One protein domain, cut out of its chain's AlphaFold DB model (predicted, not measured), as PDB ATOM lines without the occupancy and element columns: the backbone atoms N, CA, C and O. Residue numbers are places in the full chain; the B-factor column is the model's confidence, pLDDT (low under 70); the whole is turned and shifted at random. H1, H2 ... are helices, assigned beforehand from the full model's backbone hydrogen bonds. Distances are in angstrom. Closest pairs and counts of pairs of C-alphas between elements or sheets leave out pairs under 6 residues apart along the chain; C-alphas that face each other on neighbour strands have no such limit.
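Overview. This is residues 84 to 173 of the 206 residues of the protein "JmjC domain-containing protein" of Hyaloperonospora arabidopsidis (strain Emoy2) (UniProt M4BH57). The five helices make a long, narrow, open loop: H1 runs toward one end, short H2 turns the chain there, H3 crosses back over a part of H1, H4 runs on to the other end, and H5 folds back toward the beginning of H1. H1 and H3 pack on each other, while between H4 and H5 the loop is loose. The printed part has 90 residues with five named helices, in the order H1, H2, H3, H4, H5, and no named strand; the class is all helix. It is only just extended, close to loose, with a radius of gyration of the C-alphas of 18.4 A, and its outline is a rod spanning 60 by 26 by 20 A.

Arrangement. H1, residues 84 to 101, touches H3, residues 112 to 127, with residues 91 to 99 alone. Their closest C-alphas, those of Val 98 and Cys 119, are 6.0 A apart, and they run opposite ways at a steep tilt of 59 degrees. H2, residues 103 to 108, and H1 meet only through their link. H2 and H3 are close but not clearly touching, with the C-alphas of Lys 106 and Phe 115 closest at 7.6 A. H4, residues 131 to 149, and H3 are close but not clearly touching: the closest C-alphas, of Gln 120 and Tyr 131, are 7.1 A apart, and the lines are about perpendicular at 74 degrees. H4 and H1 are close but not clearly touching, at a shallow tilt of 18 degrees, opposite ways, with the C-alphas of Leu 91 and Tyr 131 closest at 7.5 A. H5, residues 157 to 172, and H4 are near each other, with 7 pairs of C-alphas within 10 A; H5 is apart from H1, H2 and H3. Every O i to N i+4 pair is within hydrogen-bond range in H1, H3 and H4, against 10 of 12 in H5 and 0 of 2 in H2, where 3 of 3 O i to N i+3 pairs are within range.

Along the chain. H1 begins at C-alpha 84, at (23.766, 19.551, 47.899), and is 25.5 A long. H2 is 10.2 A and H3 22.5 A long. H4, the longest helix by residues, begins at C-alpha 131, at (15.430, 22.368, 38.142), and is 27.2 A long. H5, 23.5 A long, ends at C-alpha 172, at (33.347, 30.787, 46.977).

Size, cuts and confidence. The two C-alphas farthest apart, those of Ile 108 and Ser 155, are 60.5 A apart, while those of Ile 84 and Leu 173, the first and last printed, are 15.8 A apart. The printed part has no cut. The links H1 to H2, H2 to H3 and H3 to H4 are tight, and the link H4 to H5 is short. Residues 139 to 144 of H4, residues 150 to 156 and residues 165 to 170 of H5 stand free. The mean pLDDT of the printed part is 82.7; residues 149 to 173 of this model are under 70.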
ATOM      1  N   ILE A  84      24.554  18.781  48.869       88.81
ATOM      2  CA  ILE A  84      23.766  19.551  47.899       88.81
ATOM      3  C   ILE A  84      24.535  19.839  46.602       88.81
ATOM      4  O   ILE A  84      23.941  19.975  45.534       88.81
ATOM      5  N   ARG A  85      25.868  19.918  46.677       87.19
ATOM      6  CA  ARG A  85      26.736  20.170  45.519       87.19
ATOM      7  C   ARG A  85      26.775  18.972  44.585       87.19
ATOM      8  O   ARG A  85      26.729  19.132  43.368       87.19
ATOM      9  N   GLU A  86      26.833  17.780  45.156       84.44
ATOM     10  CA  GLU A  86      26.811  16.504  44.464       84.44
ATOM     11  C   GLU A  86      25.449  16.290  43.805       84.44
ATOM     12  O   GLU A  86      25.403  15.935  42.626       84.44
ATOM     13  N   VAL A  87      24.361  16.607  44.519       90.12
ATOM     14  CA  VAL A  87      22.998  16.619  43.961       90.12
ATOM     15  C   VAL A  87      22.908  17.582  42.781       90.12
ATOM     16  O   VAL A  87      22.468  17.189  41.706       90.12
ATOM     17  N   TRP A  88      23.401  18.815  42.919       94.00
ATOM     18  CA  TRP A  88      23.412  19.771  41.810       94.00
ATOM     19  C   TRP A  88      24.239  19.276  40.616       94.00
ATOM     20  O   TRP A  88      23.822  19.389  39.465       94.00
ATOM     21  N   GLY A  89      25.409  18.689  40.873       92.44
ATOM     22  CA  GLY A  89      26.238  18.079  39.837       92.44
ATOM     23  C   GLY A  89      25.527  16.941  39.103       92.44
ATOM     24  O   GLY A  89      25.657  16.845  37.885       92.44
ATOM     25  N   PHE A  90      24.775  16.109  39.824       92.25
ATOM     26  CA  PHE A  90      23.919  15.070  39.253       92.25
ATOM     27  C   PHE A  90      22.822  15.675  38.375       92.25
ATOM     28  O   PHE A  90      22.804  15.395  37.183       92.25
ATOM     29  N   LEU A  91      22.008  16.591  38.908       95.62
ATOM     30  CA  LEU A  91      20.919  17.231  38.162       95.62
ATOM     31  C   LEU A  91      21.416  17.934  36.883       95.62
ATOM     32  O   LEU A  91      20.732  17.935  35.865       95.62
ATOM     33  N   LYS A  92      22.629  18.502  36.896       97.50
ATOM     34  CA  LYS A  92      23.281  19.041  35.689       97.50
ATOM     35  C   LYS A  92      23.578  18.003  34.620       97.50
ATOM     36  O   LYS A  92      23.342  18.267  33.447       97.50
ATOM     37  N   ARG A  93      24.111  16.848  35.015       96.69
ATOM     38  CA  ARG A  93      24.413  15.771  34.067       96.69
ATOM     39  C   ARG A  93      23.142  15.154  33.504       96.69
ATOM     40  O   ARG A  93      23.088  14.940  32.303       96.69
ATOM     41  N   GLU A  94      22.137  14.932  34.345       96.81
ATOM     42  CA  GLU A  94      20.863  14.356  33.908       96.81
ATOM     43  C   GLU A  94      20.129  15.278  32.943       96.81
ATOM     44  O   GLU A  94      19.659  14.828  31.907       96.81
ATOM     45  N   TYR A  95      20.090  16.581  33.227       97.81
ATOM     46  CA  TYR A  95      19.494  17.534  32.297       97.81
ATOM     47  C   TYR A  95      20.237  17.560  30.955       97.81
ATOM     48  O   TYR A  95      19.599  17.465  29.917       97.81
ATOM     49  N   ALA A  96      21.575  17.599  30.964       97.75
ATOM     50  CA  ALA A  96      22.365  17.554  29.731       97.75
ATOM     51  C   ALA A  96      22.165  16.243  28.946       97.75
ATOM     52  O   ALA A  96      22.162  16.257  27.719       97.75
ATOM     53  N   ALA A  97      21.991  15.115  29.644       97.81
ATOM     54  CA  ALA A  97      21.649  13.845  29.016       97.81
ATOM     55  C   ALA A  97      20.258  13.910  28.374       97.81
ATOM     56  O   ALA A  97      20.116  13.546  27.217       97.81
ATOM     57  N   VAL A  98      19.252  14.446  29.072       98.00
ATOM     58  CA  VAL A  98      17.906  14.646  28.511       98.00
ATOM     59  C   VAL A  98      17.929  15.579  27.299       98.00
ATOM     60  O   VAL A  98      17.314  15.265  26.287       98.00
ATOM     61  N   GLU A  99      18.660  16.694  27.366       97.94
ATOM     62  CA  GLU A  99      18.814  17.604  26.226       97.94
ATOM     63  C   GLU A  99      19.430  16.904  25.013       97.94
ATOM     64  O   GLU A  99      19.004  17.151  23.889       97.94
ATOM     65  N   HIS A 100      20.416  16.035  25.238       98.00
ATOM     66  CA  HIS A 100      21.036  15.239  24.183       98.00
ATOM     67  C   HIS A 100      20.070  14.196  23.603       98.00
ATOM     68  O   HIS A 100      19.969  14.073  22.388       98.00
ATOM     69  N   GLU A 101      19.342  13.465  24.452       97.94
ATOM     70  CA  GLU A 101      18.406  12.420  24.014       97.94
ATOM     71  C   GLU A 101      17.186  12.968  23.261       97.94
ATOM     72  O   GLU A 101      16.561  12.225  22.513       97.94
ATOM     73  N   LEU A 102      16.830  14.242  23.455       97.44
ATOM     74  CA  LEU A 102      15.704  14.884  22.767       97.44
ATOM     75  C   LEU A 102      16.130  15.749  21.572       97.44
ATOM     76  O   LEU A 102      15.278  16.392  20.958       97.44
ATOM     77  N   ASP A 103      17.429  15.842  21.272       97.62
ATOM     78  CA  ASP A 103      17.973  16.817  20.318       97.62
ATOM     79  C   ASP A 103      17.374  16.679  18.908       97.62
ATOM     80  O   ASP A 103      17.091  17.682  18.250       97.62
ATOM     81  N   ASP A 104      17.091  15.449  18.483       97.38
ATOM     82  CA  ASP A 104      16.475  15.110  17.197       97.38
ATOM     83  C   ASP A 104      15.061  15.692  17.030       97.38
ATOM     84  O   ASP A 104      14.658  16.077  15.929       97.38
ATOM     85  N   LEU A 105      14.315  15.868  18.124       97.31
ATOM     86  CA  LEU A 105      12.975  16.460  18.092       97.31
ATOM     87  C   LEU A 105      12.984  17.939  17.669       97.31
ATOM     88  O   LEU A 105      11.948  18.479  17.266       97.31
ATOM     89  N   LYS A 106      14.143  18.607  17.699       96.94
ATOM     90  CA  LYS A 106      14.281  19.969  17.165       96.94
ATOM     91  C   LYS A 106      14.010  20.018  15.664       96.94
ATOM     92  O   LYS A 106      13.468  21.015  15.188       96.94
ATOM     93  N   GLU A 107      14.314  18.948  14.927       96.69
ATOM     94  CA  GLU A 107      14.095  18.870  13.476       96.69
ATOM     95  C   GLU A 107      12.609  18.899  13.104       96.69
ATOM     96  O   GLU A 107      12.236  19.425  12.056       96.69
ATOM     97  N   ILE A 108      11.746  18.398  13.992       95.94
ATOM     98  CA  ILE A 108      10.287  18.412  13.819       95.94
ATOM     99  C   ILE A 108       9.618  19.639  14.459       95.94
ATOM    100  O   ILE A 108       8.392  19.722  14.502       95.94
ATOM    101  N   GLY A 109      10.411  20.608  14.929       96.00
ATOM    102  CA  GLY A 109       9.936  21.903  15.417       96.00
ATOM    103  C   GLY A 109       9.831  22.045  16.936       96.00
ATOM    104  O   GLY A 109       9.371  23.091  17.393       96.00
ATOM    105  N   LEU A 110      10.276  21.064  17.733       96.50
ATOM    106  CA  LEU A 110      10.361  21.221  19.189       96.50
ATOM    107  C   LEU A 110      11.593  22.066  19.548       96.50
ATOM    108  O   LEU A 110      12.689  21.544  19.729       96.50
ATOM    109  N   VAL A 111      11.431  23.385  19.628       96.00
ATOM    110  CA  VAL A 111      12.543  24.332  19.823       96.00
ATOM    111  C   VAL A 111      12.229  25.400  20.870       96.00
ATOM    112  O   VAL A 111      11.091  25.578  21.299       96.00
ATOM    113  N   GLY A 112      13.251  26.154  21.283       95.94
ATOM    114  CA  GLY A 112      13.083  27.288  22.189       95.94
ATOM    115  C   GLY A 112      12.553  26.869  23.562       95.94
ATOM    116  O   GLY A 112      13.093  25.955  24.180       95.94
ATOM    117  N   ARG A 113      11.517  27.561  24.054       96.31
ATOM    118  CA  ARG A 113      10.929  27.275  25.373       96.31
ATOM    119  C   ARG A 113      10.260  25.908  25.434       96.31
ATOM    120  O   ARG A 113      10.478  25.209  26.410       96.31
ATOM    121  N   ASP A 114       9.557  25.504  24.381       97.12
ATOM    122  CA  ASP A 114       8.841  24.226  24.360       97.12
ATOM    123  C   ASP A 114       9.814  23.043  24.498       97.12
ATOM    124  O   ASP A 114       9.537  22.081  25.209       97.12
ATOM    125  N   PHE A 115      11.006  23.152  23.897       97.88
ATOM    126  CA  PHE A 115      12.082  22.175  24.082       97.88
ATOM    127  C   PHE A 115      12.589  22.128  25.528       97.88
ATOM    128  O   PHE A 115      12.724  21.050  26.105       97.88
ATOM    129  N   VAL A 116      12.853  23.292  26.130       97.38
ATOM    130  CA  VAL A 116      13.328  23.392  27.521       97.38
ATOM    131  C   VAL A 116      12.290  22.835  28.495       97.38
ATOM    132  O   VAL A 116      12.639  22.069  29.393       97.38
ATOM    133  N   ASP A 117      11.017  23.171  28.300       97.38
ATOM    134  CA  ASP A 117       9.917  22.686  29.130       97.38
ATOM    135  C   ASP A 117       9.774  21.164  29.001       97.38
ATOM    136  O   ASP A 117       9.671  20.464  30.011       97.38
ATOM    137  N   GLN A 118       9.887  20.625  27.783       98.06
ATOM    138  CA  GLN A 118       9.888  19.181  27.564       98.06
ATOM    139  C   GLN A 118      11.084  18.495  28.243       98.06
ATOM    140  O   GLN A 118      10.917  17.443  28.864       98.06
ATOM    141  N   CYS A 119      12.274  19.106  28.208       98.06
ATOM    142  CA  CYS A 119      13.436  18.601  28.939       98.06
ATOM    143  C   CYS A 119      13.180  18.568  30.455       98.06
ATOM    144  O   CYS A 119      13.529  17.591  31.111       98.06
ATOM    145  N   GLN A 120      12.532  19.591  31.030       97.94
ATOM    146  CA  GLN A 120      12.182  19.604  32.460       97.94
ATOM    147  C   GLN A 120      11.157  18.518  32.825       97.94
ATOM    148  O   GLN A 120      11.238  17.960  33.922       97.94
ATOM    149  N   VAL A 121      10.219  18.193  31.926       97.81
ATOM    150  CA  VAL A 121       9.247  17.099  32.115       97.81
ATOM    151  C   VAL A 121       9.943  15.740  32.104       97.81
ATOM    152  O   VAL A 121       9.742  14.938  33.018       97.81
ATOM    153  N   VAL A 122      10.785  15.480  31.102       97.75
ATOM    154  CA  VAL A 122      11.513  14.205  30.996       97.75
ATOM    155  C   VAL A 122      12.510  14.053  32.143       97.75
ATOM    156  O   VAL A 122      12.579  12.995  32.764       97.75
ATOM    157  N   MET A 123      13.223  15.126  32.496       96.88
ATOM    158  CA  MET A 123      14.097  15.147  33.665       96.88
ATOM    159  C   MET A 123      13.325  14.789  34.936       96.88
ATOM    160  O   MET A 123      13.762  13.899  35.657       96.88
ATOM    161  N   LEU A 124      12.170  15.421  35.189       95.88
ATOM    162  CA  LEU A 124      11.342  15.126  36.362       95.88
ATOM    163  C   LEU A 124      10.968  13.642  36.437       95.88
ATOM    164  O   LEU A 124      11.080  13.037  37.500       95.88
ATOM    165  N   ALA A 125      10.560  13.050  35.313       95.12
ATOM    166  CA  ALA A 125      10.212  11.635  35.254       95.12
ATOM    167  C   ALA A 125      11.415  10.717  35.541       95.12
ATOM    168  O   ALA A 125      11.258   9.700  36.216       95.12
ATOM    169  N   ASN A 126      12.611  11.082  35.070       92.94
ATOM    170  CA  ASN A 126      13.818  10.264  35.215       92.94
ATOM    171  C   ASN A 126      14.455  10.370  36.605       92.94
ATOM    172  O   ASN A 126      14.911   9.372  37.162       92.94
ATOM    173  N   THR A 127      14.514  11.575  37.167       91.69
ATOM    174  CA  THR A 127      15.263  11.855  38.401       91.69
ATOM    175  C   THR A 127      14.365  12.012  39.626       91.69
ATOM    176  O   THR A 127      14.867  12.037  40.749       91.69
ATOM    177  N   GLY A 128      13.052  12.168  39.425       92.56
ATOM    178  CA  GLY A 128      12.096  12.535  40.467       92.56
ATOM    179  C   GLY A 128      12.185  13.999  40.915       92.56
ATOM    180  O   GLY A 128      11.509  14.362  41.873       92.56
ATOM    181  N   MET A 129      13.028  14.823  40.274       93.88
ATOM    182  CA  MET A 129      13.164  16.254  40.568       93.88
ATOM    183  C   MET A 129      13.788  17.015  39.397       93.88
ATOM    184  O   MET A 129      14.902  16.711  38.965       93.88
ATOM    185  N   ASN A 130      13.123  18.070  38.937       96.25
ATOM    186  CA  ASN A 130      13.660  18.955  37.901       96.25
ATOM    187  C   ASN A 130      14.287  20.234  38.494       96.25
ATOM    188  O   ASN A 130      14.343  20.416  39.713       96.25
ATOM    189  N   TYR A 131      14.793  21.139  37.651       96.75
ATOM    190  CA  TYR A 131      15.430  22.368  38.142       96.75
ATOM    191  C   TYR A 131      14.467  23.324  38.824       96.75
ATOM    192  O   TYR A 131      14.868  24.016  39.762       96.75
ATOM    193  N   VAL A 132      13.222  23.375  38.358       94.56
ATOM    194  CA  VAL A 132      12.202  24.235  38.953       94.56
ATOM    195  C   VAL A 132      11.945  23.777  40.383       94.56
ATOM    196  O   VAL A 132      12.103  24.567  41.310       94.56
ATOM    197  N   GLU A 133      11.662  22.493  40.587       94.94
ATOM    198  CA  GLU A 133      11.421  21.929  41.916       94.94
ATOM    199  C   GLU A 133      12.646  22.024  42.828       94.94
ATOM    200  O   GLU A 133      12.517  22.387  43.998       94.94
ATOM    201  N   PHE A 134      13.848  21.769  42.300       95.38
ATOM    202  CA  PHE A 134      15.080  21.922  43.073       95.38
ATOM    203  C   PHE A 134      15.270  23.368  43.553       95.38
ATOM    204  O   PHE A 134      15.599  23.601  44.718       95.38
ATOM    205  N   ARG A 135      15.013  24.355  42.686       95.25
ATOM    206  CA  ARG A 135      15.064  25.779  43.041       95.25
ATOM    207  C   ARG A 135      14.023  26.130  44.103       95.25
ATOM    208  O   ARG A 135      14.374  26.783  45.085       95.25
ATOM    209  N   GLU A 136      12.775  25.697  43.935       94.75
ATOM    210  CA  GLU A 136      11.711  25.961  44.912       94.75
ATOM    211  C   GLU A 136      12.036  25.353  46.282       94.75
ATOM    212  O   GLU A 136      11.858  26.004  47.314       94.75
ATOM    213  N   LEU A 137      12.615  24.149  46.307       93.44
ATOM    214  CA  LEU A 137      13.090  23.518  47.536       93.44
ATOM    215  C   LEU A 137      14.170  24.359  48.229       93.44
ATOM    216  O   LEU A 137      14.118  24.556  49.448       93.44
ATOM    217  N   LEU A 138      15.135  24.890  47.471       91.88
ATOM    218  CA  LEU A 138      16.180  25.764  48.011       91.88
ATOM    219  C   LEU A 138      15.610  27.086  48.542       91.88
ATOM    220  O   LEU A 138      16.018  27.533  49.620       91.88
ATOM    221  N   TYR A 139      14.645  27.695  47.847       91.12
ATOM    222  CA  TYR A 139      13.976  28.904  48.329       91.12
ATOM    223  C   TYR A 139      13.191  28.650  49.612       91.12
ATOM    224  O   TYR A 139      13.390  29.365  50.595       91.12
ATOM    225  N   ALA A 140      12.377  27.595  49.652       89.94
ATOM    226  CA  ALA A 140      11.622  27.221  50.844       89.94
ATOM    227  C   ALA A 140      12.549  26.978  52.047       89.94
ATOM    228  O   ALA A 140      12.288  27.451  53.159       89.94
ATOM    229  N   LYS A 141      13.681  26.292  51.828       88.75
ATOM    230  CA  LYS A 141      14.690  26.070  52.870       88.75
ATOM    231  C   LYS A 141      15.317  27.380  53.345       88.75
ATOM    232  O   LYS A 141      15.467  27.566  54.552       88.75
ATOM    233  N   THR A 142      15.645  28.280  52.422       87.38
ATOM    234  CA  THR A 142      16.248  29.585  52.727       87.38
ATOM    235  C   THR A 142      15.303  30.452  53.554       87.38
ATOM    236  O   THR A 142      15.702  30.946  54.606       87.38
ATOM    237  N   ILE A 143      14.033  30.565  53.152       86.81
ATOM    238  CA  ILE A 143      13.003  31.322  53.883       86.81
ATOM    239  C   ILE A 143      12.859  30.789  55.313       86.81
ATOM    240  O   ILE A 143      12.897  31.555  56.276       86.81
ATOM    241  N   LYS A 144      12.784  29.461  55.475       85.38
ATOM    242  CA  LYS A 144      12.716  28.825  56.796       85.38
ATOM    243  C   LYS A 144      13.941  29.153  57.655       85.38
ATOM    244  O   LYS A 144      13.791  29.454  58.834       85.38
ATOM    245  N   MET A 145      15.144  29.138  57.082       83.06
ATOM    246  CA  MET A 145      16.369  29.473  57.816       83.06
ATOM    247  C   MET A 145      16.436  30.953  58.214       83.06
ATOM    248  O   MET A 145      16.894  31.259  59.315       83.06
ATOM    249  N   LEU A 146      15.952  31.860  57.363       83.75
ATOM    250  CA  LEU A 146      15.873  33.289  57.674       83.75
ATOM    251  C   LEU A 146      14.876  33.567  58.806       83.75
ATOM    252  O   LEU A 146      15.235  34.269  59.748       83.75
ATOM    253  N   SER A 147      13.701  32.924  58.806       82.69
ATOM    254  CA  SER A 147      12.722  33.074  59.902       82.69
ATOM    255  C   SER A 147      13.271  32.659  61.274       82.69
ATOM    256  O   SER A 147      12.902  33.222  62.300       82.69
ATOM    257  N   TRP A 148      14.205  31.702  61.318       73.69
ATOM    258  CA  TRP A 148      14.871  31.300  62.562       73.69
ATOM    259  C   TRP A 148      15.892  32.330  63.049       73.69
ATOM    260  O   TRP A 148      16.209  32.372  64.234       73.69
ATOM    261  N   CYS A 149      16.419  33.164  62.153       65.50
ATOM    262  CA  CYS A 149      17.365  34.219  62.508       65.50
ATOM    263  C   CYS A 149      16.674  35.451  63.114       65.50
ATOM    264  O   CYS A 149      17.306  36.172  63.888       65.50
ATOM    265  N   GLU A 150      15.399  35.670  62.790       67.38
ATOM    266  CA  GLU A 150      14.598  36.820  63.232       67.38
ATOM    267  C   GLU A 150      14.014  36.655  64.654       67.38
ATOM    268  O   GLU A 150      13.614  37.645  65.263       67.38
ATOM    269  N   HIS A 151      14.057  35.446  65.236       63.44
ATOM    270  CA  HIS A 151      13.626  35.150  66.614       63.44
ATOM    271  C   HIS A 151      14.813  34.703  67.503       63.44
ATOM    272  O   HIS A 151      15.114  33.513  67.602       63.44
ATOM    273  N   PRO A 152      15.530  35.643  68.154       53.56
ATOM    274  CA  PRO A 152      16.852  35.417  68.756       53.56
ATOM    275  C   PRO A 152      16.882  34.703  70.124       53.56
ATOM    276  O   PRO A 152      17.972  34.521  70.665       53.56
ATOM    277  N   GLU A 153      15.739  34.290  70.674       59.59
ATOM    278  CA  GLU A 153      15.593  33.756  72.044       59.59
ATOM    279  C   GLU A 153      16.104  32.302  72.219       59.59
ATOM    280  O   GLU A 153      16.090  31.772  73.327       59.59
ATOM    281  N   ASN A 154      16.540  31.616  71.148       57.19
ATOM    282  CA  ASN A 154      16.837  30.176  71.181       57.19
ATOM    283  C   ASN A 154      18.355  29.875  71.215       57.19
ATOM    284  O   ASN A 154      19.113  30.290  70.336       57.19
ATOM    285  N   SER A 155      18.797  29.130  72.237       51.94
ATOM    286  CA  SER A 155      20.206  28.857  72.608       51.94
ATOM    287  C   SER A 155      21.048  28.110  71.546       51.94
ATOM    288  O   SER A 155      22.276  28.134  71.592       51.94
ATOM    289  N   ASP A 156      20.431  27.531  70.509       56.78
ATOM    290  CA  ASP A 156      21.095  26.768  69.425       56.78
ATOM    291  C   ASP A 156      21.936  27.616  68.436       56.78
ATOM    292  O   ASP A 156      22.492  27.136  67.440       56.78
ATOM    293  N   ARG A 157      22.065  28.914  68.719       55.31
ATOM    294  CA  ARG A 157      22.572  29.968  67.827       55.31
ATOM    295  C   ARG A 157      24.028  29.799  67.369       55.31
ATOM    296  O   ARG A 157      24.399  30.351  66.335       55.31
ATOM    297  N   MET A 158      24.861  29.062  68.108       51.28
ATOM    298  CA  MET A 158      26.288  28.881  67.780       51.28
ATOM    299  C   MET A 158      26.546  27.778  66.746       51.28
ATOM    300  O   MET A 158      27.505  27.885  65.981       51.28
ATOM    301  N   LEU A 159      25.695  26.748  66.690       55.28
ATOM    302  CA  LEU A 159      25.838  25.636  65.746       55.28
ATOM    303  C   LEU A 159      25.361  26.040  64.346       55.28
ATOM    304  O   LEU A 159      26.098  25.895  63.376       55.28
ATOM    305  N   VAL A 160      24.186  26.671  64.250       54.53
ATOM    306  CA  VAL A 160      23.583  27.060  62.961       54.53
ATOM    307  C   VAL A 160      24.399  28.135  62.232       54.53
ATOM    308  O   VAL A 160      24.603  28.035  61.023       54.53
ATOM    309  N   LYS A 161      24.918  29.149  62.947       52.66
ATOM    310  CA  LYS A 161      25.785  30.184  62.342       52.66
ATOM    311  C   LYS A 161      27.113  29.614  61.845       52.66
ATOM    312  O   LYS A 161      27.609  30.065  60.813       52.66
ATOM    313  N   ARG A 162      27.688  28.649  62.573       54.47
ATOM    314  CA  ARG A 162      28.918  27.963  62.160       54.47
ATOM    315  C   ARG A 162      28.683  27.128  60.907       54.47
ATOM    316  O   ARG A 162      29.462  27.273  59.971       54.47
ATOM    317  N   ASP A 163      27.601  26.356  60.840       57.59
ATOM    318  CA  ASP A 163      27.274  25.546  59.659       57.59
ATOM    319  C   ASP A 163      27.033  26.418  58.417       57.59
ATOM    320  O   ASP A 163      27.625  26.174  57.368       57.59
ATOM    321  N   LEU A 164      26.251  27.497  58.534       53.84
ATOM    322  CA  LEU A 164      25.968  28.415  57.419       53.84
ATOM    323  C   LEU A 164      27.232  29.067  56.841       53.84
ATOM    324  O   LEU A 164      27.427  29.063  55.625       53.84
ATOM    325  N   LEU A 165      28.103  29.612  57.699       53.06
ATOM    326  CA  LEU A 165      29.351  30.250  57.264       53.06
ATOM    327  C   LEU A 165      30.338  29.233  56.676       53.06
ATOM    328  O   LEU A 165      31.017  29.538  55.696       53.06
ATOM    329  N   SER A 166      30.377  28.018  57.227       56.16
ATOM    330  CA  SER A 166      31.193  26.921  56.697       56.16
ATOM    331  C   SER A 166      30.723  26.503  55.302       56.16
ATOM    332  O   SER A 166      31.535  26.367  54.388       56.16
ATOM    333  N   HIS A 167      29.409  26.362  55.104       52.66
ATOM    334  CA  HIS A 167      28.833  25.994  53.812       52.66
ATOM    335  C   HIS A 167      29.007  27.091  52.753       52.66
ATOM    336  O   HIS A 167      29.390  26.785  51.625       52.66
ATOM    337  N   LEU A 168      28.799  28.364  53.105       50.34
ATOM    338  CA  LEU A 168      28.981  29.491  52.179       50.34
ATOM    339  C   LEU A 168      30.456  29.721  51.807       50.34
ATOM    340  O   LEU A 168      30.750  30.069  50.665       50.34
ATOM    341  N   GLY A 169      31.395  29.465  52.726       44.28
ATOM    342  CA  GLY A 169      32.833  29.545  52.448       44.28
ATOM    343  C   GLY A 169      33.302  28.535  51.393       44.28
ATOM    344  O   GLY A 169      34.118  28.872  50.535       44.28
ATOM    345  N   TYR A 170      32.731  27.325  51.386       47.28
ATOM    346  CA  TYR A 170      33.017  26.314  50.360       47.28
ATOM    347  C   TYR A 170      32.519  26.716  48.965       47.28
ATOM    348  O   TYR A 170      33.146  26.335  47.975       47.28
ATOM    349  N   VAL A 171      31.422  27.482  48.880       44.81
ATOM    350  CA  VAL A 171      30.828  27.953  47.614       44.81
ATOM    351  C   VAL A 171      31.761  28.898  46.857       44.81
ATOM    352  O   VAL A 171      31.868  28.782  45.642       44.81
ATOM    353  N   SER A 172      32.503  29.743  47.572       38.28
ATOM    354  CA  SER A 172      33.347  30.787  46.977       38.28
ATOM    355  C   SER A 172      34.715  30.294  46.462       38.28
ATOM    356  O   SER A 172      35.330  30.933  45.616       38.28
ATOM    357  N   LEU A 173      35.219  29.148  46.945       38.72
ATOM    358  CA  LEU A 173      36.620  28.737  46.729       38.72
ATOM    359  C   LEU A 173      36.870  27.796  45.535       38.72
ATOM    360  O   LEU A 173      38.027  27.531  45.220       38.72
TER     361      LEU A 173